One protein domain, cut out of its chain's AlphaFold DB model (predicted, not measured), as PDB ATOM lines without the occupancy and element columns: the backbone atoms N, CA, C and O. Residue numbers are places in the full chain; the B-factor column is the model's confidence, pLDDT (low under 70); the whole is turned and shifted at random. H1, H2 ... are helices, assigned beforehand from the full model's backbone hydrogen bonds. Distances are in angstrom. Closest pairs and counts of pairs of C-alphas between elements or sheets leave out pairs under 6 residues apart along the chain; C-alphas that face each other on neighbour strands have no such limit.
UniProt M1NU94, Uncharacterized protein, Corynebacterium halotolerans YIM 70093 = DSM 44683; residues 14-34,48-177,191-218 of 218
ATOM      1  N   PRO A  14      19.131 -16.645 -57.930       93.12
ATOM      2  CA  PRO A  14      20.516 -16.704 -57.454       93.12
ATOM      3  C   PRO A  14      20.649 -16.650 -55.924       93.12
ATOM      4  O   PRO A  14      21.468 -17.376 -55.360       93.12
ATOM      5  N   SER A  15      19.843 -15.819 -55.253       93.81
ATOM      6  CA  SER A  15      19.826 -15.717 -53.785       93.81
ATOM      7  C   SER A  15      19.316 -17.002 -53.131       93.81
ATOM      8  O   SER A  15      19.881 -17.450 -52.132       93.81
ATOM      9  N   LEU A  16      18.276 -17.618 -53.702       95.38
ATOM     10  CA  LEU A  16      17.715 -18.879 -53.220       95.38
ATOM     11  C   LEU A  16      18.708 -20.028 -53.398       95.38
ATOM     12  O   LEU A  16      18.962 -20.751 -52.443       95.38
ATOM     13  N   VAL A  17      19.344 -20.143 -54.567       94.62
ATOM     14  CA  VAL A  17      20.386 -21.151 -54.824       94.62
ATOM     15  C   VAL A  17      21.546 -21.013 -53.834       94.62
ATOM     16  O   VAL A  17      21.998 -22.007 -53.269       94.62
ATOM     17  N   GLU A  18      22.022 -19.793 -53.575       94.56
ATOM     18  CA  GLU A  18      23.064 -19.557 -52.567       94.56
ATOM     19  C   GLU A  18      22.601 -19.955 -51.161       94.56
ATOM     20  O   GLU A  18      23.318 -20.639 -50.430       94.56
ATOM     21  N   THR A  19      21.380 -19.576 -50.787       95.75
ATOM     22  CA  THR A  19      20.792 -19.925 -49.488       95.75
ATOM     23  C   THR A  19      20.638 -21.437 -49.334       95.75
ATOM     24  O   THR A  19      20.952 -21.984 -48.275       95.75
ATOM     25  N   GLY A  20      20.245 -22.134 -50.399       94.44
ATOM     26  CA  GLY A  20      20.063 -23.579 -50.416       94.44
ATOM     27  C   GLY A  20      21.329 -24.356 -50.084       94.44
ATOM     28  O   GLY A  20      21.252 -25.411 -49.459       94.44
ATOM     29  N   ARG A  21      22.518 -23.817 -50.370       94.38
ATOM     30  CA  ARG A  21      23.797 -24.455 -50.002       94.38
ATOM     31  C   ARG A  21      23.959 -24.672 -48.499       94.38
ATOM     32  O   ARG A  21      24.737 -25.533 -48.097       94.38
ATOM     33  N   ARG A  22      23.200 -23.948 -47.670       95.00
ATOM     34  CA  ARG A  22      23.191 -24.088 -46.206       95.00
ATOM     35  C   ARG A  22      22.477 -25.346 -45.711       95.00
ATOM     36  O   ARG A  22      22.683 -25.739 -44.570       95.00
ATOM     37  N   LEU A  23      21.657 -25.988 -46.542       95.06
ATOM     38  CA  LEU A  23      20.985 -27.247 -46.210       95.06
ATOM     39  C   LEU A  23      21.900 -28.432 -46.540       95.06
ATOM     40  O   LEU A  23      21.662 -29.181 -47.492       95.06
ATOM     41  N   ALA A  24      23.000 -28.553 -45.791       93.00
ATOM     42  CA  ALA A  24      24.029 -29.563 -46.037       93.00
ATOM     43  C   ALA A  24      23.501 -31.000 -45.881       93.00
ATOM     44  O   ALA A  24      24.001 -31.904 -46.557       93.00
ATOM     45  N   GLY A  25      22.439 -31.196 -45.090       91.31
ATOM     46  CA  GLY A  25      21.837 -32.508 -44.855       91.31
ATOM     47  C   GLY A  25      21.238 -33.106 -46.120       91.31
ATOM     48  O   GLY A  25      21.181 -34.318 -46.275       91.31
ATOM     49  N   LEU A  26      20.876 -32.256 -47.081       91.25
ATOM     50  CA  LEU A  26      20.294 -32.672 -48.352       91.25
ATOM     51  C   LEU A  26      21.319 -32.786 -49.491       91.25
ATOM     52  O   LEU A  26      20.940 -32.967 -50.645       91.25
ATOM     53  N   SER A  27      22.617 -32.661 -49.200       86.25
ATOM     54  CA  SER A  27      23.674 -32.644 -50.227       86.25
ATOM     55  C   SER A  27      23.821 -33.954 -51.008       86.25
ATOM     56  O   SER A  27      24.301 -33.930 -52.140       86.25
ATOM     57  N   SER A  28      23.396 -35.082 -50.435       82.94
ATOM     58  CA  SER A  28      23.422 -36.397 -51.083       82.94
ATOM     59  C   SER A  28      22.120 -36.763 -51.802       82.94
ATOM     60  O   SER A  28      22.028 -37.870 -52.334       82.94
ATOM     61  N   LEU A  29      21.103 -35.891 -51.792       82.94
ATOM     62  CA  LEU A  29      19.841 -36.166 -52.477       82.94
ATOM     63  C   LEU A  29      20.027 -36.179 -54.001       82.94
ATOM     64  O   LEU A  29      20.824 -35.399 -54.536       82.94
ATOM     65  N   PRO A  30      19.270 -37.020 -54.728       82.06
ATOM     66  CA  PRO A  30      19.220 -36.918 -56.177       82.06
ATOM     67  C   PRO A  30      18.643 -35.556 -56.590       82.06
ATOM     68  O   PRO A  30      17.745 -35.018 -55.941       82.06
ATOM     69  N   ALA A  31      19.163 -34.988 -57.680       78.62
ATOM     70  CA  ALA A  31      18.640 -33.735 -58.211       78.62
ATOM     71  C   ALA A  31      17.238 -33.958 -58.810       78.62
ATOM     72  O   ALA A  31      17.030 -34.955 -59.514       78.62
ATOM     73  N   PRO A  32      16.279 -33.049 -58.566       79.69
ATOM     74  CA  PRO A  32      14.991 -33.118 -59.225       79.69
ATOM     75  C   PRO A  32      15.132 -32.780 -60.712       79.69
ATOM     76  O   PRO A  32      16.069 -32.112 -61.144       79.69
ATOM     77  N   VAL A  33      14.195 -33.277 -61.507       72.88
ATOM     78  CA  VAL A  33      14.077 -32.990 -62.933       72.88
ATOM     79  C   VAL A  33      13.635 -31.541 -63.094       72.88
ATOM     80  O   VAL A  33      12.645 -31.118 -62.494       72.88
ATOM     81  N   GLY A  34      14.377 -30.803 -63.922       63.34
ATOM     82  CA  GLY A  34      14.086 -29.414 -64.248       63.34
ATOM     83  C   GLY A  34      12.690 -29.209 -64.848       63.34
ATOM     84  O   GLY A  34      11.981 -30.149 -65.211       63.34
ATOM     85  N   PRO A  48      22.377 -29.658 -60.416       71.12
ATOM     86  CA  PRO A  48      22.629 -29.361 -58.998       71.12
ATOM     87  C   PRO A  48      22.027 -28.021 -58.534       71.12
ATOM     88  O   PRO A  48      21.677 -27.863 -57.369       71.12
ATOM     89  N   GLN A  49      21.867 -27.072 -59.464       83.44
ATOM     90  CA  GLN A  49      21.211 -25.788 -59.212       83.44
ATOM     91  C   GLN A  49      19.713 -25.928 -58.908       83.44
ATOM     92  O   GLN A  49      19.203 -25.150 -58.110       83.44
ATOM     93  N   ASP A  50      19.030 -26.928 -59.471       89.88
ATOM     94  CA  ASP A  50      17.601 -27.166 -59.230       89.88
ATOM     95  C   ASP A  50      17.365 -27.659 -57.799       89.88
ATOM     96  O   ASP A  50      16.454 -27.200 -57.112       89.88
ATOM     97  N   LEU A  51      18.238 -28.545 -57.307       92.06
ATOM     98  CA  LEU A  51      18.198 -28.990 -55.916       92.06
ATOM     99  C   LEU A  51      18.530 -27.841 -54.953       92.06
ATOM    100  O   LEU A  51      17.850 -27.674 -53.942       92.06
ATOM    101  N   ASP A  52      19.542 -27.027 -55.262       94.62
ATOM    102  CA  ASP A  52      19.878 -25.853 -54.448       94.62
ATOM    103  C   ASP A  52      18.760 -24.798 -54.449       94.62
ATOM    104  O   ASP A  52      18.523 -24.176 -53.417       94.62
ATOM    105  N   LEU A  53      18.022 -24.627 -55.550       95.12
ATOM    106  CA  LEU A  53      16.844 -23.760 -55.592       95.12
ATOM    107  C   LEU A  53      15.752 -24.260 -54.636       95.12
ATOM    108  O   LEU A  53      15.273 -23.492 -53.802       95.12
ATOM    109  N   VAL A  54      15.416 -25.553 -54.704       96.38
ATOM    110  CA  VAL A  54      14.423 -26.185 -53.816       96.38
ATOM    111  C   VAL A  54      14.829 -26.030 -52.354       96.38
ATOM    112  O   VAL A  54      14.026 -25.620 -51.516       96.38
ATOM    113  N   LYS A  55      16.103 -26.295 -52.054       96.94
ATOM    114  CA  LYS A  55      16.693 -26.082 -50.731       96.94
ATOM    115  C   LYS A  55      16.562 -24.615 -50.308       96.94
ATOM    116  O   LYS A  55      16.168 -24.339 -49.184       96.94
ATOM    117  N   GLY A  56      16.828 -23.664 -51.197       97.38
ATOM    118  CA  GLY A  56      16.671 -22.236 -50.924       97.38
ATOM    119  C   GLY A  56      15.276 -21.869 -50.429       97.38
ATOM    120  O   GLY A  56      15.140 -21.203 -49.406       97.38
ATOM    121  N   VAL A  57      14.236 -22.351 -51.109       98.06
ATOM    122  CA  VAL A  57      12.846 -22.110 -50.691       98.06
ATOM    123  C   VAL A  57      12.529 -22.844 -49.381       98.06
ATOM    124  O   VAL A  57      11.946 -22.248 -48.475       98.06
ATOM    125  N   LEU A  58      12.989 -24.090 -49.221       98.31
ATOM    126  CA  LEU A  58      12.816 -24.874 -47.990       98.31
ATOM    127  C   LEU A  58      13.477 -24.218 -46.767       98.31
ATOM    128  O   LEU A  58      12.935 -24.279 -45.666       98.31
ATOM    129  N   TRP A  59      14.620 -23.551 -46.938       98.06
ATOM    130  CA  TRP A  59      15.254 -22.771 -45.873       98.06
ATOM    131  C   TRP A  59      14.312 -21.682 -45.349       98.06
ATOM    132  O   TRP A  59      14.134 -21.533 -44.139       98.06
ATOM    133  N   HIS A  60      13.679 -20.935 -46.257       97.88
ATOM    134  CA  HIS A  60      12.703 -19.913 -45.884       97.88
ATOM    135  C   HIS A  60      11.448 -20.525 -45.261       97.88
ATOM    136  O   HIS A  60      10.949 -19.982 -44.278       97.88
ATOM    137  N   ALA A  61      10.991 -21.676 -45.761       98.31
ATOM    138  CA  ALA A  61       9.892 -22.419 -45.155       98.31
ATOM    139  C   ALA A  61      10.195 -22.797 -43.698       98.31
ATOM    140  O   ALA A  61       9.351 -22.584 -42.837       98.31
ATOM    141  N   CYS A  62      11.415 -23.254 -43.390       98.38
ATOM    142  CA  CYS A  62      11.825 -23.553 -42.013       98.38
ATOM    143  C   CYS A  62      11.718 -22.330 -41.095       98.38
ATOM    144  O   CYS A  62      11.194 -22.442 -39.990       98.38
ATOM    145  N   MET A  63      12.189 -21.163 -41.549       97.62
ATOM    146  CA  MET A  63      12.094 -19.926 -40.767       97.62
ATOM    147  C   MET A  63      10.637 -19.529 -40.514       97.62
ATOM    148  O   MET A  63      10.248 -19.336 -39.365       97.62
ATOM    149  N   VAL A  64       9.832 -19.467 -41.578       98.06
ATOM    150  CA  VAL A  64       8.424 -19.063 -41.500       98.06
ATOM    151  C   VAL A  64       7.629 -20.023 -40.616       98.06
ATOM    152  O   VAL A  64       6.922 -19.572 -39.727       98.06
ATOM    153  N   THR A  65       7.793 -21.337 -40.779       98.44
ATOM    154  CA  THR A  65       7.082 -22.332 -39.962       98.44
ATOM    155  C   THR A  65       7.432 -22.233 -38.476       98.44
ATOM    156  O   THR A  65       6.560 -22.436 -37.634       98.44
ATOM    157  N   VAL A  66       8.687 -21.934 -38.121       98.12
ATOM    158  CA  VAL A  66       9.068 -21.739 -36.712       98.12
ATOM    159  C   VAL A  66       8.407 -20.485 -36.137       98.12
ATOM    160  O   VAL A  66       7.849 -20.561 -35.042       98.12
ATOM    161  N   ASP A  67       8.426 -19.369 -36.868       97.69
ATOM    162  CA  ASP A  67       7.781 -18.121 -36.443       97.69
ATOM    163  C   ASP A  67       6.259 -18.304 -36.287       97.69
ATOM    164  O   ASP A  67       5.698 -18.004 -35.233       97.69
ATOM    165  N   GLU A  68       5.602 -18.910 -37.277       96.88
ATOM    166  CA  GLU A  68       4.166 -19.214 -37.249       96.88
ATOM    167  C   GLU A  68       3.790 -20.170 -36.098       96.88
ATOM    168  O   GLU A  68       2.732 -20.025 -35.491       96.88
ATOM    169  N   LEU A  69       4.657 -21.122 -35.728       95.69
ATOM    170  CA  LEU A  69       4.416 -21.985 -34.565       95.69
ATOM    171  C   LEU A  69       4.515 -21.242 -33.232       95.69
ATOM    172  O   LEU A  69       3.830 -21.616 -32.274       95.69
ATOM    173  N   PHE A  70       5.357 -20.211 -33.134       94.56
ATOM    174  CA  PHE A  70       5.344 -19.333 -31.965       94.56
ATOM    175  C   PHE A  70       4.041 -18.533 -31.891       94.56
ATOM    176  O   PHE A  70       3.490 -18.397 -30.798       94.56
ATOM    177  N   GLU A  71       3.514 -18.066 -33.024       92.56
ATOM    178  CA  GLU A  71       2.196 -17.421 -33.086       92.56
ATOM    179  C   GLU A  71       1.072 -18.377 -32.664       92.56
ATOM    180  O   GLU A  71       0.280 -18.046 -31.775       92.56
ATOM    181  N   ASP A  72       1.076 -19.606 -33.185       91.44
ATOM    182  CA  ASP A  72       0.148 -20.658 -32.764       91.44
ATOM    183  C   ASP A  72       0.237 -20.916 -31.256       91.44
ATOM    184  O   ASP A  72      -0.784 -21.040 -30.580       91.44
ATOM    185  N   LEU A  73       1.445 -20.957 -30.687       89.12
ATOM    186  CA  LEU A  73       1.646 -21.135 -29.248       89.12
ATOM    187  C   LEU A  73       1.085 -19.981 -28.414       89.12
ATOM    188  O   LEU A  73       0.509 -20.240 -27.353       89.12
ATOM    189  N   MET A  74       1.229 -18.739 -28.879       86.56
ATOM    190  CA  MET A  74       0.650 -17.566 -28.219       86.56
ATOM    191  C   MET A  74      -0.884 -17.606 -28.234       86.56
ATOM    192  O   MET A  74      -1.509 -17.166 -27.274       86.56
ATOM    193  N   SER A  75      -1.516 -18.219 -29.240       82.38
ATOM    194  CA  SER A  75      -2.981 -18.392 -29.243       82.38
ATOM    195  C   SER A  75      -3.499 -19.280 -28.095       82.38
ATOM    196  O   SER A  75      -4.654 -19.159 -27.684       82.38
ATOM    197  N   PHE A  76      -2.646 -20.138 -27.518       77.00
ATOM    198  CA  PHE A  76      -3.003 -20.994 -26.380       77.00
ATOM    199  C   PHE A  76      -2.796 -20.334 -25.007       77.00
ATOM    200  O   PHE A  76      -3.184 -20.931 -23.999       77.00
ATOM    201  N   THR A  77      -2.162 -19.159 -24.912       61.81
ATOM    202  CA  THR A  77      -1.763 -18.595 -23.607       61.81
ATOM    203  C   THR A  77      -2.905 -17.965 -22.808       61.81
ATOM    204  O   THR A  77      -2.742 -17.773 -21.604       61.81
ATOM    205  N   ASP A  78      -4.065 -17.729 -23.424       54.19
ATOM    206  CA  ASP A  78      -5.204 -17.075 -22.764       54.19
ATOM    207  C   ASP A  78      -6.188 -18.028 -22.069       54.19
ATOM    208  O   ASP A  78      -7.047 -17.568 -21.318       54.19
ATOM    209  N   ASP A  79      -6.063 -19.349 -22.241       51.62
ATOM    210  CA  ASP A  79      -6.991 -20.282 -21.597       51.62
ATOM    211  C   ASP A  79      -6.327 -21.597 -21.168       51.62
ATOM    212  O   ASP A  79      -6.349 -22.617 -21.860       51.62
ATOM    213  N   LEU A  80      -5.759 -21.591 -19.957       48.19
ATOM    214  CA  LEU A  80      -5.207 -22.783 -19.295       48.19
ATOM    215  C   LEU A  80      -6.264 -23.880 -19.031       48.19
ATOM    216  O   LEU A  80      -5.903 -24.950 -18.538       48.19
ATOM    217  N   SER A  81      -7.550 -23.628 -19.317       49.44
ATOM    218  CA  SER A  81      -8.660 -24.547 -19.043       49.44
ATOM    219  C   SER A  81      -9.194 -25.301 -20.267       49.44
ATOM    220  O   SER A  81      -9.909 -26.293 -20.093       49.44
ATOM    221  N   ILE A  82      -8.837 -24.916 -21.498       48.50
ATOM    222  CA  ILE A  82      -9.421 -25.547 -22.688       48.50
ATOM    223  C   ILE A  82      -8.602 -26.771 -23.103       48.50
ATOM    224  O   ILE A  82      -7.554 -26.696 -23.746       48.50
ATOM    225  N   GLN A  83      -9.144 -27.940 -22.762       48.66
ATOM    226  CA  GLN A  83      -8.885 -29.165 -23.504       48.66
ATOM    227  C   GLN A  83      -9.202 -28.917 -24.984       48.66
ATOM    228  O   GLN A  83     -10.365 -28.773 -25.344       48.66
ATOM    229  N   GLY A  84      -8.151 -28.846 -25.801       51.69
ATOM    230  CA  GLY A  84      -8.173 -29.095 -27.238       51.69
ATOM    231  C   GLY A  84      -9.182 -28.295 -28.055       51.69
ATOM    232  O   GLY A  84     -10.334 -28.689 -28.208       51.69
ATOM    233  N   ARG A  85      -8.702 -27.237 -28.705       53.44
ATOM    234  CA  ARG A  85      -9.195 -26.844 -30.025       53.44
ATOM    235  C   ARG A  85      -7.990 -26.347 -30.803       53.44
ATOM    236  O   ARG A  85      -7.426 -25.323 -30.429       53.44
ATOM    237  N   ILE A  86      -7.626 -27.022 -31.897       51.88
ATOM    238  CA  ILE A  86      -7.127 -26.272 -33.053       51.88
ATOM    239  C   ILE A  86      -8.191 -25.207 -33.290       51.88
ATOM    240  O   ILE A  86      -9.310 -25.514 -33.708       51.88
ATOM    241  N   GLN A  87      -7.896 -23.967 -32.914       55.66
ATOM    242  CA  GLN A  87      -8.682 -22.861 -33.415       55.66
ATOM    243  C   GLN A  87      -8.478 -22.928 -34.925       55.66
ATOM    244  O   GLN A  87      -7.342 -23.063 -35.385       55.66
ATOM    245  N   ALA A  88      -9.559 -22.888 -35.703       55.53
ATOM    246  CA  ALA A  88      -9.512 -22.884 -37.169       55.53
ATOM    247  C   ALA A  88      -8.682 -21.711 -37.758       55.53
ATOM    248  O   ALA A  88      -8.632 -21.535 -38.966       55.53
ATOM    249  N   GLU A  89      -8.049 -20.926 -36.885       69.31
ATOM    250  CA  GLU A  89      -7.235 -19.739 -37.093       69.31
ATOM    251  C   GLU A  89      -5.734 -19.990 -36.826       69.31
ATOM    252  O   GLU A  89      -4.939 -19.075 -36.997       69.31
ATOM    253  N   THR A  90      -5.326 -21.202 -36.419       85.88
ATOM    254  CA  THR A  90      -3.892 -21.549 -36.298       85.88
ATOM    255  C   THR A  90      -3.244 -21.712 -37.673       85.88
ATOM    256  O   THR A  90      -3.869 -22.205 -38.616       85.88
ATOM    257  N   LEU A  91      -1.987 -21.304 -37.788       92.62
ATOM    258  CA  LEU A  91      -1.235 -21.204 -39.032       92.62
ATOM    259  C   LEU A  91      -0.613 -22.542 -39.425       92.62
ATOM    260  O   LEU A  91      -0.847 -23.025 -40.528       92.62
ATOM    261  N   VAL A  92       0.136 -23.165 -38.515       95.25
ATOM    262  CA  VAL A  92       0.846 -24.427 -38.768       95.25
ATOM    263  C   VAL A  92       0.047 -25.613 -38.253       95.25
ATOM    264  O   VAL A  92      -0.056 -26.646 -38.914       95.25
ATOM    265  N   LEU A  93      -0.537 -25.492 -37.060       93.50
ATOM    266  CA  LEU A  93      -1.248 -26.614 -36.443       93.50
ATOM    267  C   LEU A  93      -2.486 -27.033 -37.242       93.50
ATOM    268  O   LEU A  93      -2.842 -28.210 -37.211       93.50
ATOM    269  N   SER A  94      -3.102 -26.124 -37.999       91.12
ATOM    270  CA  SER A  94      -4.230 -26.426 -38.888       91.12
ATOM    271  C   SER A  94      -3.860 -27.327 -40.078       91.12
ATOM    272  O   SER A  94      -4.747 -27.966 -40.647       91.12
ATOM    273  N   GLU A  95      -2.570 -27.459 -40.411       92.56
ATOM    274  CA  GLU A  95      -2.068 -28.387 -41.435       92.56
ATOM    275  C   GLU A  95      -1.924 -29.835 -40.933       92.56
ATOM    276  O   GLU A  95      -1.635 -30.760 -41.708       92.56
ATOM    277  N   LEU A  96      -2.097 -30.068 -39.631       93.81
ATOM    278  CA  LEU A  96      -2.031 -31.404 -39.049       93.81
ATOM    279  C   LEU A  96      -3.257 -32.245 -39.434       93.81
ATOM    280  O   LEU A  96      -4.288 -31.706 -39.840       93.81
ATOM    281  N   PRO A  97      -3.178 -33.584 -39.314       92.06
ATOM    282  CA  PRO A  97      -4.269 -34.447 -39.737       92.06
ATOM    283  C   PRO A  97      -5.599 -34.077 -39.040       92.06
ATOM    284  O   PRO A  97      -5.699 -34.220 -37.814       92.06
ATOM    285  N   PRO A  98      -6.645 -33.658 -39.788       86.88
ATOM    286  CA  PRO A  98      -7.833 -33.015 -39.207       86.88
ATOM    287  C   PRO A  98      -8.590 -33.872 -38.188       86.88
ATOM    288  O   PRO A  98      -9.233 -33.358 -37.277       86.88
ATOM    289  N   ARG A  99      -8.493 -35.199 -38.313       85.81
ATOM    290  CA  ARG A  99      -9.128 -36.171 -37.410       85.81
ATOM    291  C   ARG A  99      -8.615 -36.128 -35.962       85.81
ATOM    292  O   ARG A  99      -9.229 -36.763 -35.113       85.81
ATOM    293  N   TYR A 100      -7.497 -35.447 -35.695       87.50
ATOM    294  CA  TYR A 100      -6.928 -35.281 -34.351       87.50
ATOM    295  C   TYR A 100      -6.944 -33.821 -33.877       87.50
ATOM    296  O   TYR A 100      -6.293 -33.491 -32.885       87.50
ATOM    297  N   ALA A 101      -7.668 -32.937 -34.570       86.12
ATOM    298  CA  ALA A 101      -7.725 -31.512 -34.246       86.12
ATOM    299  C   ALA A 101      -8.252 -31.223 -32.825       86.12
ATOM    300  O   ALA A 101      -7.899 -30.219 -32.210       86.12
ATOM    301  N   ASP A 102      -9.071 -32.120 -32.281       83.50
ATOM    302  CA  ASP A 102      -9.583 -32.094 -30.909       83.50
ATOM    303  C   ASP A 102      -8.531 -32.482 -29.855       83.50
ATOM    304  O   ASP A 102      -8.680 -32.157 -28.680       83.50
ATOM    305  N   LYS A 103      -7.450 -33.160 -30.257       86.06
ATOM    306  CA  LYS A 103      -6.376 -33.612 -29.356       86.06
ATOM    307  C   LYS A 103      -5.194 -32.649 -29.287       86.06
ATOM    308  O   LYS A 103      -4.384 -32.739 -28.361       86.06
ATOM    309  N   VAL A 104      -5.074 -31.736 -30.248       88.00
ATOM    310  CA  VAL A 104      -3.996 -30.744 -30.292       88.00
ATOM    311  C   VAL A 104      -4.266 -29.642 -29.266       88.00
ATOM    312  O   VAL A 104      -5.314 -29.002 -29.254       88.00
ATOM    313  N   ASN A 105      -3.299 -29.439 -28.376       86.19
ATOM    314  CA  ASN A 105      -3.326 -28.442 -27.310       86.19
ATOM    315  C   ASN A 105      -1.954 -27.756 -27.191       86.19
ATOM    316  O   ASN A 105      -0.992 -28.152 -27.849       86.19
ATOM    317  N   GLY A 106      -1.828 -26.769 -26.301       86.94
ATOM    318  CA  GLY A 106      -0.563 -26.049 -26.122       86.94
ATOM    319  C   GLY A 106       0.628 -26.939 -25.723       86.94
ATOM    320  O   GLY A 106       1.763 -26.630 -26.073       86.94
ATOM    321  N   PHE A 107       0.413 -28.060 -25.021       88.94
ATOM    322  CA  PHE A 107       1.500 -28.997 -24.702       88.94
ATOM    323  C   PHE A 107       1.959 -29.770 -25.939       88.94
ATOM    324  O   PHE A 107       3.159 -29.840 -26.197       88.94
ATOM    325  N   PHE A 108       1.013 -30.265 -26.740       91.69
ATOM    326  CA  PHE A 108       1.303 -30.844 -28.047       91.69
ATOM    327  C   PHE A 108       2.073 -29.854 -28.924       91.69
ATOM    328  O   PHE A 108       3.112 -30.219 -29.461       91.69
ATOM    329  N   ALA A 109       1.615 -28.603 -29.021       92.25
ATOM    330  CA  ALA A 109       2.240 -27.577 -29.854       92.25
ATOM    331  C   ALA A 109       3.700 -27.316 -29.453       92.25
ATOM    332  O   ALA A 109       4.572 -27.251 -30.314       92.25
ATOM    333  N   ARG A 110       4.004 -27.270 -28.147       93.44
ATOM    334  CA  ARG A 110       5.389 -27.131 -27.661       93.44
ATOM    335  C   ARG A 110       6.260 -28.318 -28.073       93.44
ATOM    336  O   ARG A 110       7.391 -28.123 -28.505       93.44
ATOM    337  N   LYS A 111       5.741 -29.545 -27.958       95.06
ATOM    338  CA  LYS A 111       6.454 -30.758 -28.397       95.06
ATOM    339  C   LYS A 111       6.609 -30.804 -29.921       95.06
ATOM    340  O   LYS A 111       7.639 -31.234 -30.435       95.06
ATOM    341  N   PHE A 112       5.606 -30.343 -30.658       96.12
ATOM    342  CA  PHE A 112       5.653 -30.282 -32.113       96.12
ATOM    343  C   PHE A 112       6.674 -29.248 -32.602       96.12
ATOM    344  O   PHE A 112       7.460 -29.562 -33.490       96.12
ATOM    345  N   LEU A 113       6.769 -28.086 -31.946       96.50
ATOM    346  CA  LEU A 113       7.831 -27.110 -32.198       96.50
ATOM    347  C   LEU A 113       9.223 -27.730 -32.021       96.50
ATOM    348  O   LEU A 113      10.083 -27.528 -32.873       96.50
ATOM    349  N   THR A 114       9.445 -28.539 -30.977       96.94
ATOM    350  CA  THR A 114      10.734 -29.236 -30.829       96.94
ATOM    351  C   THR A 114      11.011 -30.207 -31.980       96.94
ATOM    352  O   THR A 114      12.132 -30.235 -32.473       96.94
ATOM    353  N   ALA A 115       9.995 -30.913 -32.488       97.44
ATOM    354  CA  ALA A 115      10.156 -31.783 -33.655       97.44
ATOM    355  C   ALA A 115      10.479 -30.993 -34.940       97.44
ATOM    356  O   ALA A 115      11.313 -31.427 -35.731       97.44
ATOM    357  N   VAL A 116       9.867 -29.820 -35.143       98.00
ATOM    358  CA  VAL A 116      10.181 -28.927 -36.278       98.00
ATOM    359  C   VAL A 116      11.614 -28.404 -36.200       98.00
ATOM    360  O   VAL A 116      12.323 -28.401 -37.211       98.00
ATOM    361  N   VAL A 117      12.068 -28.004 -35.011       97.19
ATOM    362  CA  VAL A 117      13.455 -27.567 -34.791       97.19
ATOM    363  C   VAL A 117      14.434 -28.714 -35.058       97.19
ATOM    364  O   VAL A 117      15.428 -28.502 -35.751       97.19
ATOM    365  N   ASP A 118      14.132 -29.927 -34.591       96.44
ATOM    366  CA  ASP A 118      14.953 -31.117 -34.842       96.44
ATOM    367  C   ASP A 118      15.052 -31.422 -36.351       96.44
ATOM    368  O   ASP A 118      16.155 -31.589 -36.873       96.44
ATOM    369  N   VAL A 119      13.933 -31.402 -37.088       97.38
ATOM    370  CA  VAL A 119      13.937 -31.592 -38.554       97.38
ATOM    371  C   VAL A 119      14.738 -30.494 -39.254       97.38
ATOM    372  O   VAL A 119      15.566 -30.796 -40.112       97.38
ATOM    373  N   THR A 120      14.567 -29.231 -38.862       97.06
ATOM    374  CA  THR A 120      15.346 -28.106 -39.411       97.06
ATOM    375  C   THR A 120      16.847 -28.291 -39.159       97.06
ATOM    376  O   THR A 120      17.679 -28.002 -40.025       97.06
ATOM    377  N   ASN A 121      17.220 -28.833 -37.999       95.88
ATOM    378  CA  ASN A 121      18.605 -29.158 -37.682       95.88
ATOM    379  C   ASN A 121      19.159 -30.277 -38.587       95.88
ATOM    380  O   ASN A 121      20.256 -30.127 -39.124       95.88
ATOM    381  N   TYR A 122      18.396 -31.349 -38.832       95.25
ATOM    382  CA  TYR A 122      18.797 -32.430 -39.750       95.25
ATOM    383  C   TYR A 122      18.954 -31.947 -41.192       95.25
ATOM    384  O   TYR A 122      19.874 -32.355 -41.897       95.25
ATOM    385  N   LEU A 123      18.078 -31.043 -41.627       96.19
ATOM    386  CA  LEU A 123      18.135 -30.441 -42.953       96.19
ATOM    387  C   LEU A 123      19.394 -29.571 -43.143       96.19
ATOM    388  O   LEU A 123      19.977 -29.541 -44.229       96.19
ATOM    389  N   THR A 124      19.831 -28.868 -42.094       95.19
ATOM    390  CA  THR A 124      20.978 -27.942 -42.139       95.19
ATOM    391  C   THR A 124      22.330 -28.603 -41.880       95.19
ATOM    392  O   THR A 124      23.342 -28.097 -42.362       95.19
ATOM    393  N   HIS A 125      22.357 -29.738 -41.178       92.19
ATOM    394  CA  HIS A 125      23.583 -30.449 -40.808       92.19
ATOM    395  C   HIS A 125      23.703 -31.791 -41.533       92.19
ATOM    396  O   HIS A 125      23.868 -31.822 -42.744       92.19
ATOM    397  N   GLU A 126      23.676 -32.897 -40.799       90.88
ATOM    398  CA  GLU A 126      23.684 -34.244 -41.346       90.88
ATOM    399  C   GLU A 126      22.260 -34.784 -41.296       90.88
ATOM    400  O   GLU A 126      21.613 -34.743 -40.245       90.88
ATOM    401  N   TRP A 127      21.772 -35.285 -42.432       93.38
ATOM    402  CA  TRP A 127      20.448 -35.886 -42.476       93.38
ATOM    403  C   TRP A 127      20.386 -37.114 -41.571       93.38
ATOM    404  O   TRP A 127      21.299 -37.940 -41.547       93.38
ATOM    405  N   GLN A 128      19.286 -37.230 -40.835       91.81
ATOM    406  CA  GLN A 128      18.997 -38.352 -39.955       91.81
ATOM    407  C   GLN A 128      17.595 -38.882 -40.273       91.81
ATOM    408  O   GLN A 128      16.690 -38.083 -40.530       91.81
ATOM    409  N   PRO A 129      17.371 -40.207 -40.223       92.25
ATOM    410  CA  PRO A 129      16.030 -40.765 -40.337       92.25
ATOM    411  C   PRO A 129      15.083 -40.168 -39.292       92.25
ATOM    412  O   PRO A 129      15.400 -40.120 -38.103       92.25
ATOM    413  N   LEU A 130      13.893 -39.759 -39.733       94.50
ATOM    414  CA  LEU A 130      12.902 -39.071 -38.903       94.50
ATOM    415  C   LEU A 130      12.545 -39.900 -37.660       94.50
ATOM    416  O   LEU A 130      12.013 -41.002 -37.795       94.50
ATOM    417  N   PRO A 131      12.790 -39.427 -36.430       93.88
ATOM    418  CA  PRO A 131      12.709 -40.300 -35.270       93.88
ATOM    419  C   PRO A 131      11.283 -40.696 -34.892       93.88
ATOM    420  O   PRO A 131      11.089 -41.810 -34.412       93.88
ATOM    421  N   THR A 132      10.284 -39.847 -35.147       95.06
ATOM    422  CA  THR A 132       8.886 -40.078 -34.744       95.06
ATOM    423  C   THR A 132       7.896 -39.646 -35.833       95.06
ATOM    424  O   THR A 132       8.266 -38.941 -36.773       95.06
ATOM    425  N   ILE A 133       6.612 -39.995 -35.678       95.50
ATOM    426  CA  ILE A 133       5.539 -39.509 -36.567       95.50
ATOM    427  C   ILE A 133       5.414 -37.981 -36.517       95.50
ATOM    428  O   ILE A 133       5.213 -37.358 -37.552       95.50
ATOM    429  N   ALA A 134       5.606 -37.356 -35.352       96.62
ATOM    430  CA  ALA A 134       5.625 -35.898 -35.232       96.62
ATOM    431  C   ALA A 134       6.726 -35.253 -36.092       96.62
ATOM    432  O   ALA A 134       6.484 -34.212 -36.692       96.62
ATOM    433  N   HIS A 135       7.898 -35.884 -36.220       97.44
ATOM    434  CA  HIS A 135       8.962 -35.391 -37.106       97.44
ATOM    435  C   HIS A 135       8.594 -35.567 -38.583       97.44
ATOM    436  O   HIS A 135       8.880 -34.697 -39.399       97.44
ATOM    437  N   ALA A 136       7.912 -36.658 -38.933       96.69
ATOM    438  CA  ALA A 136       7.396 -36.841 -40.285       96.69
ATOM    439  C   ALA A 136       6.314 -35.806 -40.638       96.69
ATOM    440  O   ALA A 136       6.341 -35.222 -41.718       96.69
ATOM    441  N   LEU A 137       5.405 -35.507 -39.710       97.50
ATOM    442  CA  LEU A 137       4.419 -34.440 -39.877       97.50
ATOM    443  C   LEU A 137       5.078 -33.057 -39.956       97.50
ATOM    444  O   LEU A 137       4.670 -32.245 -40.780       97.50
ATOM    445  N   ALA A 138       6.122 -32.802 -39.163       98.25
ATOM    446  CA  ALA A 138       6.918 -31.581 -39.252       98.25
ATOM    447  C   ALA A 138       7.544 -31.416 -40.644       98.25
ATOM    448  O   ALA A 138       7.404 -30.359 -41.250       98.25
ATOM    449  N   LEU A 139       8.159 -32.470 -41.195       98.25
ATOM    450  CA  LEU A 139       8.671 -32.433 -42.565       98.25
ATOM    451  C   LEU A 139       7.551 -32.140 -43.575       98.25
ATOM    452  O   LEU A 139       7.736 -31.308 -44.457       98.25
ATOM    453  N   ARG A 140       6.373 -32.759 -43.431       97.94
ATOM    454  CA  ARG A 140       5.228 -32.516 -44.323       97.94
ATOM    455  C   ARG A 140       4.809 -31.049 -44.336       97.94
ATOM    456  O   ARG A 140       4.620 -30.499 -45.418       97.94
ATOM    457  N   VAL A 141       4.690 -30.435 -43.160       98.12
ATOM    458  CA  VAL A 141       4.389 -29.002 -43.008       98.12
ATOM    459  C   VAL A 141       5.448 -28.159 -43.716       98.12
ATOM    460  O   VAL A 141       5.110 -27.280 -44.501       98.12
ATOM    461  N   LEU A 142       6.734 -28.458 -43.514       98.56
ATOM    462  CA  LEU A 142       7.821 -27.726 -44.171       98.56
ATOM    463  C   LEU A 142       7.754 -27.834 -45.704       98.56
ATOM    464  O   LEU A 142       7.978 -26.844 -46.400       98.56
ATOM    465  N   LEU A 143       7.408 -29.006 -46.245       98.31
ATOM    466  CA  LEU A 143       7.241 -29.201 -47.690       98.31
ATOM    467  C   LEU A 143       6.010 -28.462 -48.232       98.31
ATOM    468  O   LEU A 143       6.106 -27.821 -49.275       98.31
ATOM    469  N   ASN A 144       4.881 -28.476 -47.520       97.81
ATOM    470  CA  ASN A 144       3.710 -27.673 -47.890       97.81
ATOM    471  C   ASN A 144       4.042 -26.178 -47.894       97.81
ATOM    472  O   ASN A 144       3.752 -25.478 -48.860       97.81
ATOM    473  N   LYS A 145       4.715 -25.700 -46.843       98.25
ATOM    474  CA  LYS A 145       5.140 -24.305 -46.733       98.25
ATOM    475  C   LYS A 145       6.112 -23.926 -47.848       98.25
ATOM    476  O   LYS A 145       6.018 -22.827 -48.381       98.25
ATOM    477  N   THR A 146       7.001 -24.836 -48.243       98.44
ATOM    478  CA  THR A 146       7.904 -24.650 -49.391       98.44
ATOM    479  C   THR A 146       7.119 -24.423 -50.682       98.44
ATOM    480  O   THR A 146       7.432 -23.498 -51.425       98.44
ATOM    481  N   GLU A 147       6.081 -25.222 -50.931       97.31
ATOM    482  CA  GLU A 147       5.206 -25.073 -52.097       97.31
ATOM    483  C   GLU A 147       4.470 -23.726 -52.080       97.31
ATOM    484  O   GLU A 147       4.561 -22.965 -53.041       97.31
ATOM    485  N   SER A 148       3.843 -23.368 -50.954       96.88
ATOM    486  CA  SER A 148       3.155 -22.077 -50.809       96.88
ATOM    487  C   SER A 148       4.095 -20.880 -50.981       96.88
ATOM    488  O   SER A 148       3.733 -19.894 -51.616       96.88
ATOM    489  N   LEU A 149       5.312 -20.945 -50.433       97.44
ATOM    490  CA  LEU A 149       6.292 -19.871 -50.581       97.44
ATOM    491  C   LEU A 149       6.818 -19.759 -52.013       97.44
ATOM    492  O   LEU A 149       7.031 -18.643 -52.478       97.44
ATOM    493  N   ALA A 150       7.003 -20.873 -52.724       96.38
ATOM    494  CA  ALA A 150       7.375 -20.830 -54.135       96.38
ATOM    495  C   ALA A 150       6.313 -20.100 -54.970       96.38
ATOM    496  O   ALA A 150       6.666 -19.252 -55.786       96.38
ATOM    497  N   GLU A 151       5.027 -20.356 -54.715       95.94
ATOM    498  CA  GLU A 151       3.927 -19.628 -55.358       95.94
ATOM    499  C   GLU A 151       3.938 -18.135 -54.998       95.94
ATOM    500  O   GLU A 151       3.875 -17.289 -55.888       95.94
ATOM    501  N   ILE A 152       4.073 -17.796 -53.710       95.44
ATOM    502  CA  ILE A 152       4.097 -16.403 -53.220       95.44
ATOM    503  C   ILE A 152       5.276 -15.612 -53.804       95.44
ATOM    504  O   ILE A 152       5.142 -14.424 -54.096       95.44
ATOM    505  N   PHE A 153       6.435 -16.250 -53.950       92.25
ATOM    506  CA  PHE A 153       7.641 -15.632 -54.500       92.25
ATOM    507  C   PHE A 153       7.738 -15.738 -56.027       92.25
ATOM    508  O   PHE A 153       8.733 -15.280 -56.587       92.25
ATOM    509  N   GLU A 154       6.733 -16.326 -56.687       93.31
ATOM    510  CA  GLU A 154       6.703 -16.579 -58.134       93.31
ATOM    511  C   GLU A 154       7.947 -17.351 -58.627       93.31
ATOM    512  O   GLU A 154       8.498 -17.093 -59.699       93.31
ATOM    513  N   VAL A 155       8.417 -18.306 -57.818       93.00
ATOM    514  CA  VAL A 155       9.581 -19.151 -58.110       93.00
ATOM    515  C   VAL A 155       9.129 -20.399 -58.853       93.00
ATOM    516  O   VAL A 155       8.355 -21.208 -58.342       93.00
ATOM    517  N   GLU A 156       9.669 -20.600 -60.051       92.38
ATOM    518  CA  GLU A 156       9.399 -21.798 -60.838       92.38
ATOM    519  C   GLU A 156      10.196 -22.995 -60.295       92.38
ATOM    520  O   GLU A 156      11.418 -23.074 -60.430       92.38
ATOM    521  N   MET A 157       9.492 -23.921 -59.641       92.69
ATOM    522  CA  MET A 157      10.100 -25.086 -58.997       92.69
ATOM    523  C   MET A 157      10.261 -26.269 -59.976       92.69
ATOM    524  O   MET A 157       9.397 -26.485 -60.830       92.69
ATOM    525  N   PRO A 158      11.316 -27.097 -59.837       91.94
ATOM    526  CA  PRO A 158      11.525 -28.291 -60.667       91.94
ATOM    527  C   PRO A 158      10.364 -29.294 -60.545       91.94
ATOM    528  O   PRO A 158       9.992 -29.659 -59.440       91.94
ATOM    529  N   THR A 159       9.795 -29.797 -61.641       88.06
ATOM    530  CA  THR A 159       8.458 -30.436 -61.647       88.06
ATOM    531  C   THR A 159       8.253 -31.588 -60.647       88.06
ATOM    532  O   THR A 159       7.156 -31.745 -60.119       88.06
ATOM    533  N   ASN A 160       9.274 -32.399 -60.363       90.50
ATOM    534  CA  ASN A 160       9.178 -33.543 -59.444       90.50
ATOM    535  C   ASN A 160       9.908 -33.321 -58.104       90.50
ATOM    536  O   ASN A 160      10.176 -34.296 -57.399       90.50
ATOM    537  N   TRP A 161      10.244 -32.071 -57.756       94.62
ATOM    538  CA  TRP A 161      10.999 -31.744 -56.541       94.62
ATOM    539  C   TRP A 161      10.399 -32.388 -55.291       94.62
ATOM    540  O   TRP A 161      11.115 -32.992 -54.494       94.62
ATOM    541  N   ARG A 162       9.071 -32.311 -55.160       95.19
ATOM    542  CA  ARG A 162       8.351 -32.806 -53.994       95.19
ATOM    543  C   ARG A 162       8.470 -34.317 -53.877       95.19
ATOM    544  O   ARG A 162       8.907 -34.802 -52.845       95.19
ATOM    545  N   THR A 163       8.166 -35.046 -54.948       93.00
ATOM    546  CA  THR A 163       8.276 -36.511 -54.986       93.00
ATOM    547  C   THR A 163       9.688 -36.978 -54.646       93.00
ATOM    548  O   THR A 163       9.850 -37.878 -53.834       93.00
ATOM    549  N   VAL A 164      10.717 -36.321 -55.192       92.44
ATOM    550  CA  VAL A 164      12.119 -36.662 -54.905       92.44
ATOM    551  C   VAL A 164      12.451 -36.530 -53.414       92.44
ATOM    552  O   VAL A 164      13.096 -37.414 -52.841       92.44
ATOM    553  N   LEU A 165      12.013 -35.439 -52.781       94.50
ATOM    554  CA  LEU A 165      12.217 -35.222 -51.351       94.50
ATOM    555  C   LEU A 165      11.390 -36.208 -50.519       94.50
ATOM    556  O   LEU A 165      11.935 -36.823 -49.611       94.50
ATOM    557  N   GLU A 166      10.106 -36.392 -50.821       94.38
ATOM    558  CA  GLU A 166       9.227 -37.288 -50.062       94.38
ATOM    559  C   GLU A 166       9.717 -38.747 -50.124       94.38
ATOM    560  O   GLU A 166       9.885 -39.365 -49.072       94.38
ATOM    561  N   ASP A 167      10.051 -39.262 -51.312       91.62
ATOM    562  CA  ASP A 167      10.540 -40.635 -51.495       91.62
ATOM    563  C   ASP A 167      11.835 -40.897 -50.712       91.62
ATOM    564  O   ASP A 167      12.018 -41.973 -50.139       91.62
ATOM    565  N   THR A 168      12.736 -39.909 -50.665       91.62
ATOM    566  CA  THR A 168      14.043 -40.078 -50.016       91.62
ATOM    567  C   THR A 168      13.985 -39.831 -48.510       91.62
ATOM    568  O   THR A 168      14.611 -40.554 -47.737       91.62
ATOM    569  N   LEU A 169      13.264 -38.797 -48.072       94.25
ATOM    570  CA  LEU A 169      13.290 -38.333 -46.683       94.25
ATOM    571  C   LEU A 169      12.314 -39.105 -45.785       94.25
ATOM    572  O   LEU A 169      12.583 -39.252 -44.592       94.25
ATOM    573  N   TYR A 170      11.206 -39.624 -46.329       93.19
ATOM    574  CA  TYR A 170      10.281 -40.452 -45.549       93.19
ATOM    575  C   TYR A 170      10.700 -41.915 -45.433       93.19
ATOM    576  O   TYR A 170      10.160 -42.605 -44.571       93.19
ATOM    577  N   ASP A 171      11.650 -42.388 -46.248       88.06
ATOM    578  CA  ASP A 171      12.162 -43.766 -46.190       88.06
ATOM    579  C   ASP A 171      11.021 -44.810 -46.205       88.06
ATOM    580  O   ASP A 171      10.929 -45.706 -45.368       88.06
ATOM    581  N   GLY A 172      10.061 -44.625 -47.122       86.06
ATOM    582  CA  GLY A 172       8.891 -45.501 -47.278       86.06
ATOM    583  C   GLY A 172       7.737 -45.275 -46.288       86.06
ATOM    584  O   GLY A 172       6.728 -45.980 -46.370       86.06
ATOM    585  N   LEU A 173       7.835 -44.300 -45.376       88.94
ATOM    586  CA  LEU A 173       6.734 -43.930 -44.484       88.94
ATOM    587  C   LEU A 173       5.609 -43.209 -45.249       88.94
ATOM    588  O   LEU A 173       5.773 -42.078 -45.698       88.94
ATOM    589  N   ASP A 174       4.433 -43.835 -45.326       88.31
ATOM    590  CA  ASP A 174       3.238 -43.248 -45.947       88.31
ATOM    591  C   ASP A 174       2.346 -42.530 -44.918       88.31
ATOM    592  O   ASP A 174       1.719 -43.165 -44.069       88.31
ATOM    593  N   LEU A 175       2.261 -41.199 -45.020       89.94
ATOM    594  CA  LEU A 175       1.423 -40.353 -44.161       89.94
ATOM    595  C   LEU A 175      -0.007 -40.156 -44.688       89.94
ATOM    596  O   LEU A 175      -0.852 -39.633 -43.953       89.94
ATOM    597  N   ALA A 176      -0.308 -40.540 -45.933       88.88
ATOM    598  CA  ALA A 176      -1.620 -40.316 -46.547       88.88
ATOM    599  C   ALA A 176      -2.802 -40.824 -45.694       88.88
ATOM    600  O   ALA A 176      -3.812 -40.116 -45.595       88.88
ATOM    601  N   PRO A 177      -2.708 -41.975 -44.996       87.44
ATOM    602  CA  PRO A 177      -3.826 -42.474 -44.205       87.44
ATOM    603  C   PRO A 177      -4.216 -41.601 -43.006       87.44
ATOM    604  O   PRO A 177      -5.377 -41.624 -42.592       87.44
ATOM    605  N   PRO A 191       4.231 -51.682 -41.246       59.03
ATOM    606  CA  PRO A 191       4.356 -52.171 -39.863       59.03
ATOM    607  C   PRO A 191       4.187 -51.079 -38.792       59.03
ATOM    608  O   PRO A 191       3.751 -51.364 -37.683       59.03
ATOM    609  N   ALA A 192       4.492 -49.821 -39.126       64.06
ATOM    610  CA  ALA A 192       4.305 -48.666 -38.237       64.06
ATOM    611  C   ALA A 192       2.873 -48.096 -38.246       64.06
ATOM    612  O   ALA A 192       2.619 -47.056 -37.648       64.06
ATOM    613  N   ALA A 193       1.947 -48.727 -38.960       68.12
ATOM    614  CA  ALA A 193       0.624 -48.184 -39.206       68.12
ATOM    615  C   ALA A 193      -0.234 -48.013 -37.947       68.12
ATOM    616  O   ALA A 193      -0.865 -46.970 -37.779       68.12
ATOM    617  N   ASP A 194      -0.214 -48.995 -37.045       68.69
ATOM    618  CA  ASP A 194      -0.922 -48.899 -35.766       68.69
ATOM    619  C   ASP A 194      -0.317 -47.785 -34.893       68.69
ATOM    620  O   ASP A 194      -1.046 -46.951 -34.360       68.69
ATOM    621  N   THR A 195       1.018 -47.686 -34.846       72.94
ATOM    622  CA  THR A 195       1.761 -46.608 -34.162       72.94
ATOM    623  C   THR A 195       1.519 -45.229 -34.783       72.94
ATOM    624  O   THR A 195       1.583 -44.202 -34.113       72.94
ATOM    625  N   MET A 196       1.263 -45.169 -36.085       81.38
ATOM    626  CA  MET A 196       0.944 -43.930 -36.782       81.38
ATOM    627  C   MET A 196      -0.471 -43.458 -36.438       81.38
ATOM    628  O   MET A 196      -0.690 -42.265 -36.218       81.38
ATOM    629  N   MET A 197      -1.428 -44.383 -36.362       84.44
ATOM    630  CA  MET A 197      -2.823 -44.068 -36.054       84.44
ATOM    631  C   MET A 197      -3.081 -43.806 -34.569       84.44
ATOM    632  O   MET A 197      -4.063 -43.141 -34.232       84.44
ATOM    633  N   ASP A 198      -2.216 -44.272 -33.672       89.19
ATOM    634  CA  ASP A 198      -2.287 -43.884 -32.268       89.19
ATOM    635  C   ASP A 198      -1.633 -42.510 -32.041       89.19
ATOM    636  O   ASP A 198      -0.418 -42.331 -32.082       89.19
ATOM    637  N   PHE A 199      -2.464 -41.504 -31.765       89.88
ATOM    638  CA  PHE A 199      -2.004 -40.148 -31.456       89.88
ATOM    639  C   PHE A 199      -1.040 -40.109 -30.256       89.88
ATOM    640  O   PHE A 199      -0.148 -39.260 -30.208       89.88
ATOM    641  N   ALA A 200      -1.190 -41.022 -29.288       89.50
ATOM    642  CA  ALA A 200      -0.334 -41.057 -28.104       89.50
ATOM    643  C   ALA A 200       1.126 -41.408 -28.440       89.50
ATOM    644  O   ALA A 200       2.037 -40.986 -27.725       89.50
ATOM    645  N   THR A 201       1.364 -42.123 -29.541       90.81
ATOM    646  CA  THR A 201       2.696 -42.585 -29.950       90.81
ATOM    647  C   THR A 201       3.405 -41.642 -30.918       90.81
ATOM    648  O   THR A 201       4.524 -41.922 -31.342       90.81
ATOM    649  N   TRP A 202       2.823 -40.486 -31.257       94.31
ATOM    650  CA  TRP A 202       3.403 -39.579 -32.259       94.31
ATOM    651  C   TRP A 202       4.781 -39.018 -31.902       94.31
ATOM    652  O   TRP A 202       5.558 -38.659 -32.791       94.31
ATOM    653  N   PHE A 203       5.103 -38.963 -30.613       94.56
ATOM    654  CA  PHE A 203       6.412 -38.542 -30.116       94.56
ATOM    655  C   PHE A 203       7.276 -39.710 -29.623       94.56
ATOM    656  O   PHE A 203       8.352 -39.496 -29.070       94.56
ATOM    657  N   THR A 204       6.829 -40.947 -29.831       92.50
ATOM    658  CA  THR A 204       7.604 -42.147 -29.519       92.50
ATOM    659  C   THR A 204       8.539 -42.476 -30.689       92.50
ATOM    660  O   THR A 204       8.110 -42.397 -31.845       92.50
ATOM    661  N   PRO A 205       9.808 -42.846 -30.425       92.31
ATOM    662  CA  PRO A 205      10.723 -43.291 -31.469       92.31
ATOM    663  C   PRO A 205      10.164 -44.465 -32.283       92.31
ATOM    664  O   PRO A 205       9.686 -45.448 -31.721       92.31
ATOM    665  N   LEU A 206      10.274 -44.384 -33.610       89.62
ATOM    666  CA  LEU A 206       9.874 -45.446 -34.545       89.62
ATOM    667  C   LEU A 206      10.813 -46.662 -34.498       89.62
ATOM    668  O   LEU A 206      10.430 -47.756 -34.903       89.62
ATOM    669  N   SER A 207      12.042 -46.471 -34.014       85.94
ATOM    670  CA  SER A 207      13.030 -47.525 -33.775       85.94
ATOM    671  C   SER A 207      13.864 -47.172 -32.535       85.94
ATOM    672  O   SER A 207      14.096 -45.983 -32.301       85.94
ATOM    673  N   PRO A 208      14.353 -48.159 -31.757       84.06
ATOM    674  CA  PRO A 208      15.202 -47.927 -30.583       84.06
ATOM    675  C   PRO A 208      16.495 -47.149 -30.863       84.06
ATOM    676  O   PRO A 208      17.059 -46.559 -29.949       84.06
ATOM    677  N   GLU A 209      16.973 -47.156 -32.109       86.06
ATOM    678  CA  GLU A 209      18.192 -46.446 -32.521       86.06
ATOM    679  C   GLU A 209      17.946 -44.951 -32.783       86.06
ATOM    680  O   GLU A 209      18.889 -44.159 -32.853       86.06
ATOM    681  N   ARG A 210      16.677 -44.547 -32.933       85.81
ATOM    682  CA  ARG A 210      16.302 -43.166 -33.234       85.81
ATOM    683  C   ARG A 210      16.219 -42.353 -31.942       85.81
ATOM    684  O   ARG A 210      15.497 -42.706 -31.010       85.81
ATOM    685  N   HIS A 211      16.946 -41.243 -31.906       83.94
ATOM    686  CA  HIS A 211      17.002 -40.349 -30.753       83.94
ATOM    687  C   HIS A 211      15.995 -39.206 -30.911       83.94
ATOM    688  O   HIS A 211      15.753 -38.723 -32.014       83.94
ATOM    689  N   VAL A 212      15.403 -38.781 -29.796       86.69
ATOM    690  CA  VAL A 212      14.427 -37.686 -29.730       86.69
ATOM    691  C   VAL A 212      14.859 -36.738 -28.623       86.69
ATOM    692  O   VAL A 212      15.388 -37.179 -27.598       86.69
ATOM    693  N   THR A 213      14.636 -35.438 -28.806       84.31
ATOM    694  CA  THR A 213      14.899 -34.459 -27.752       84.31
ATOM    695  C   THR A 213      14.119 -34.797 -26.471       84.31
ATOM    696  O   THR A 213      12.948 -35.185 -26.540       84.31
ATOM    697  N   PRO A 214      14.712 -34.632 -25.268       85.62
ATOM    698  CA  PRO A 214      14.059 -35.027 -24.017       85.62
ATOM    699  C   PRO A 214      12.675 -34.402 -23.812       85.62
ATOM    700  O   PRO A 214      11.785 -35.041 -23.262       85.62
ATOM    701  N   PHE A 215      12.476 -33.167 -24.284       83.06
ATOM    702  CA  PHE A 215      11.194 -32.478 -24.179       83.06
ATOM    703  C   PHE A 215      10.113 -33.117 -25.071       83.06
ATOM    704  O   PHE A 215       8.991 -33.345 -24.618       83.06
ATOM    705  N   ALA A 216      10.452 -33.490 -26.307       77.50
ATOM    706  CA  ALA A 216       9.543 -34.228 -27.182       77.50
ATOM    707  C   ALA A 216       9.223 -35.632 -26.631       77.50
ATOM    708  O   ALA A 216       8.111 -36.120 -26.819       77.50
ATOM    709  N   ALA A 217      10.132 -36.267 -25.891       76.88
ATOM    710  CA  ALA A 217       9.889 -37.576 -25.277       76.88
ATOM    711  C   ALA A 217       9.112 -37.529 -23.940       76.88
ATOM    712  O   ALA A 217       8.757 -38.591 -23.425       76.88
ATOM    713  N   SER A 218       8.862 -36.336 -23.380       69.31
ATOM    714  CA  SER A 218       8.221 -36.150 -22.063       69.31
ATOM    715  C   SER A 218       6.699 -36.242 -22.045       69.31
ATOM    716  O   SER A 218       6.060 -35.986 -23.097       69.31
TER     717      SER A 218
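Overview. This is residues 14 to 34, 48 to 177 and 191 to 218 of the 218 residues of an uncharacterized protein of Corynebacterium halotolerans YIM 70093 = DSM 44683 (UniProt M1NU94). H2 and H3 run side by side in opposite ways as a long helical hairpin, and H4 crosses both. H1 crosses the first part of H2 at one end of the domain, the long loop of residues 76 to 105 joins H2 to H3 at the other, and the short helices H5 and H6 lie near H4. The printed part has 179 residues with six named helices, H1 to H6 in chain order, and no named strand; the class is all helix, though under half of the residues are in named elements. The whole is compact, with a radius of gyration of the C-alphas of 16.3 A and spans of 50 by 35 by 27 A.

Along the chain. H1 is residues 14 to 20, with C-alpha 14 at (20.516, -16.704, -57.454). H2, residues 48 to 75, is 40.8 A long. H3, residues 106 to 124, measures 26.9 A. H4, residues 133 to 152, measures 28.5 A. H5 is residues 161 to 169, and H6 is residues 193 to 197, with C-alpha 197 at (-2.823, -44.068, -36.054).

Arrangement. H2 is the hub, touching H1, H3 and H4. With its residues 49 to 59 it touches H1, at a steep tilt of 68 degrees, only just short of about perpendicular; the closest C-alphas, of Gly 20 and Gly 56, are 3.7 A apart. H2 and H3, a hairpin, touch at a shallow tilt of 19 degrees, opposite ways, with the closest C-alphas, of Leu 73 and Gly 106, 6.2 A apart. H4 touches H2 with residues 141 to 150, the closest C-alphas, of Leu 58 and Thr 146, being 5.1 A apart. H4 touches H3 with residues 134 to 139, only just about perpendicular at 71 degrees; the closest C-alphas, of Ala 115 and His 135, are 5.1 A apart. H5 is close to H4 but not clearly touching, with the C-alphas of Leu 143 and Arg 162 closest at 7.3 A. H6 is close to H4 but not clearly touching, with the C-alphas of Ile 133 and Met 196 closest at 6.4 A. In the six helices every O i to N i+4 pair is within hydrogen-bond range.

Size, cuts and confidence. The C-alphas farthest apart, of Pro 48 and Ser 81, are 51.0 A apart. Residues 35 to 47 and 178 to 190 are not printed; the gaps between C-alphas are 10.0 A and 13.4 A. The link from H2 to H3 is long. Confidence is under 70 at residue 34, residues 77 to 89, residues 191 to 194 and residue 218.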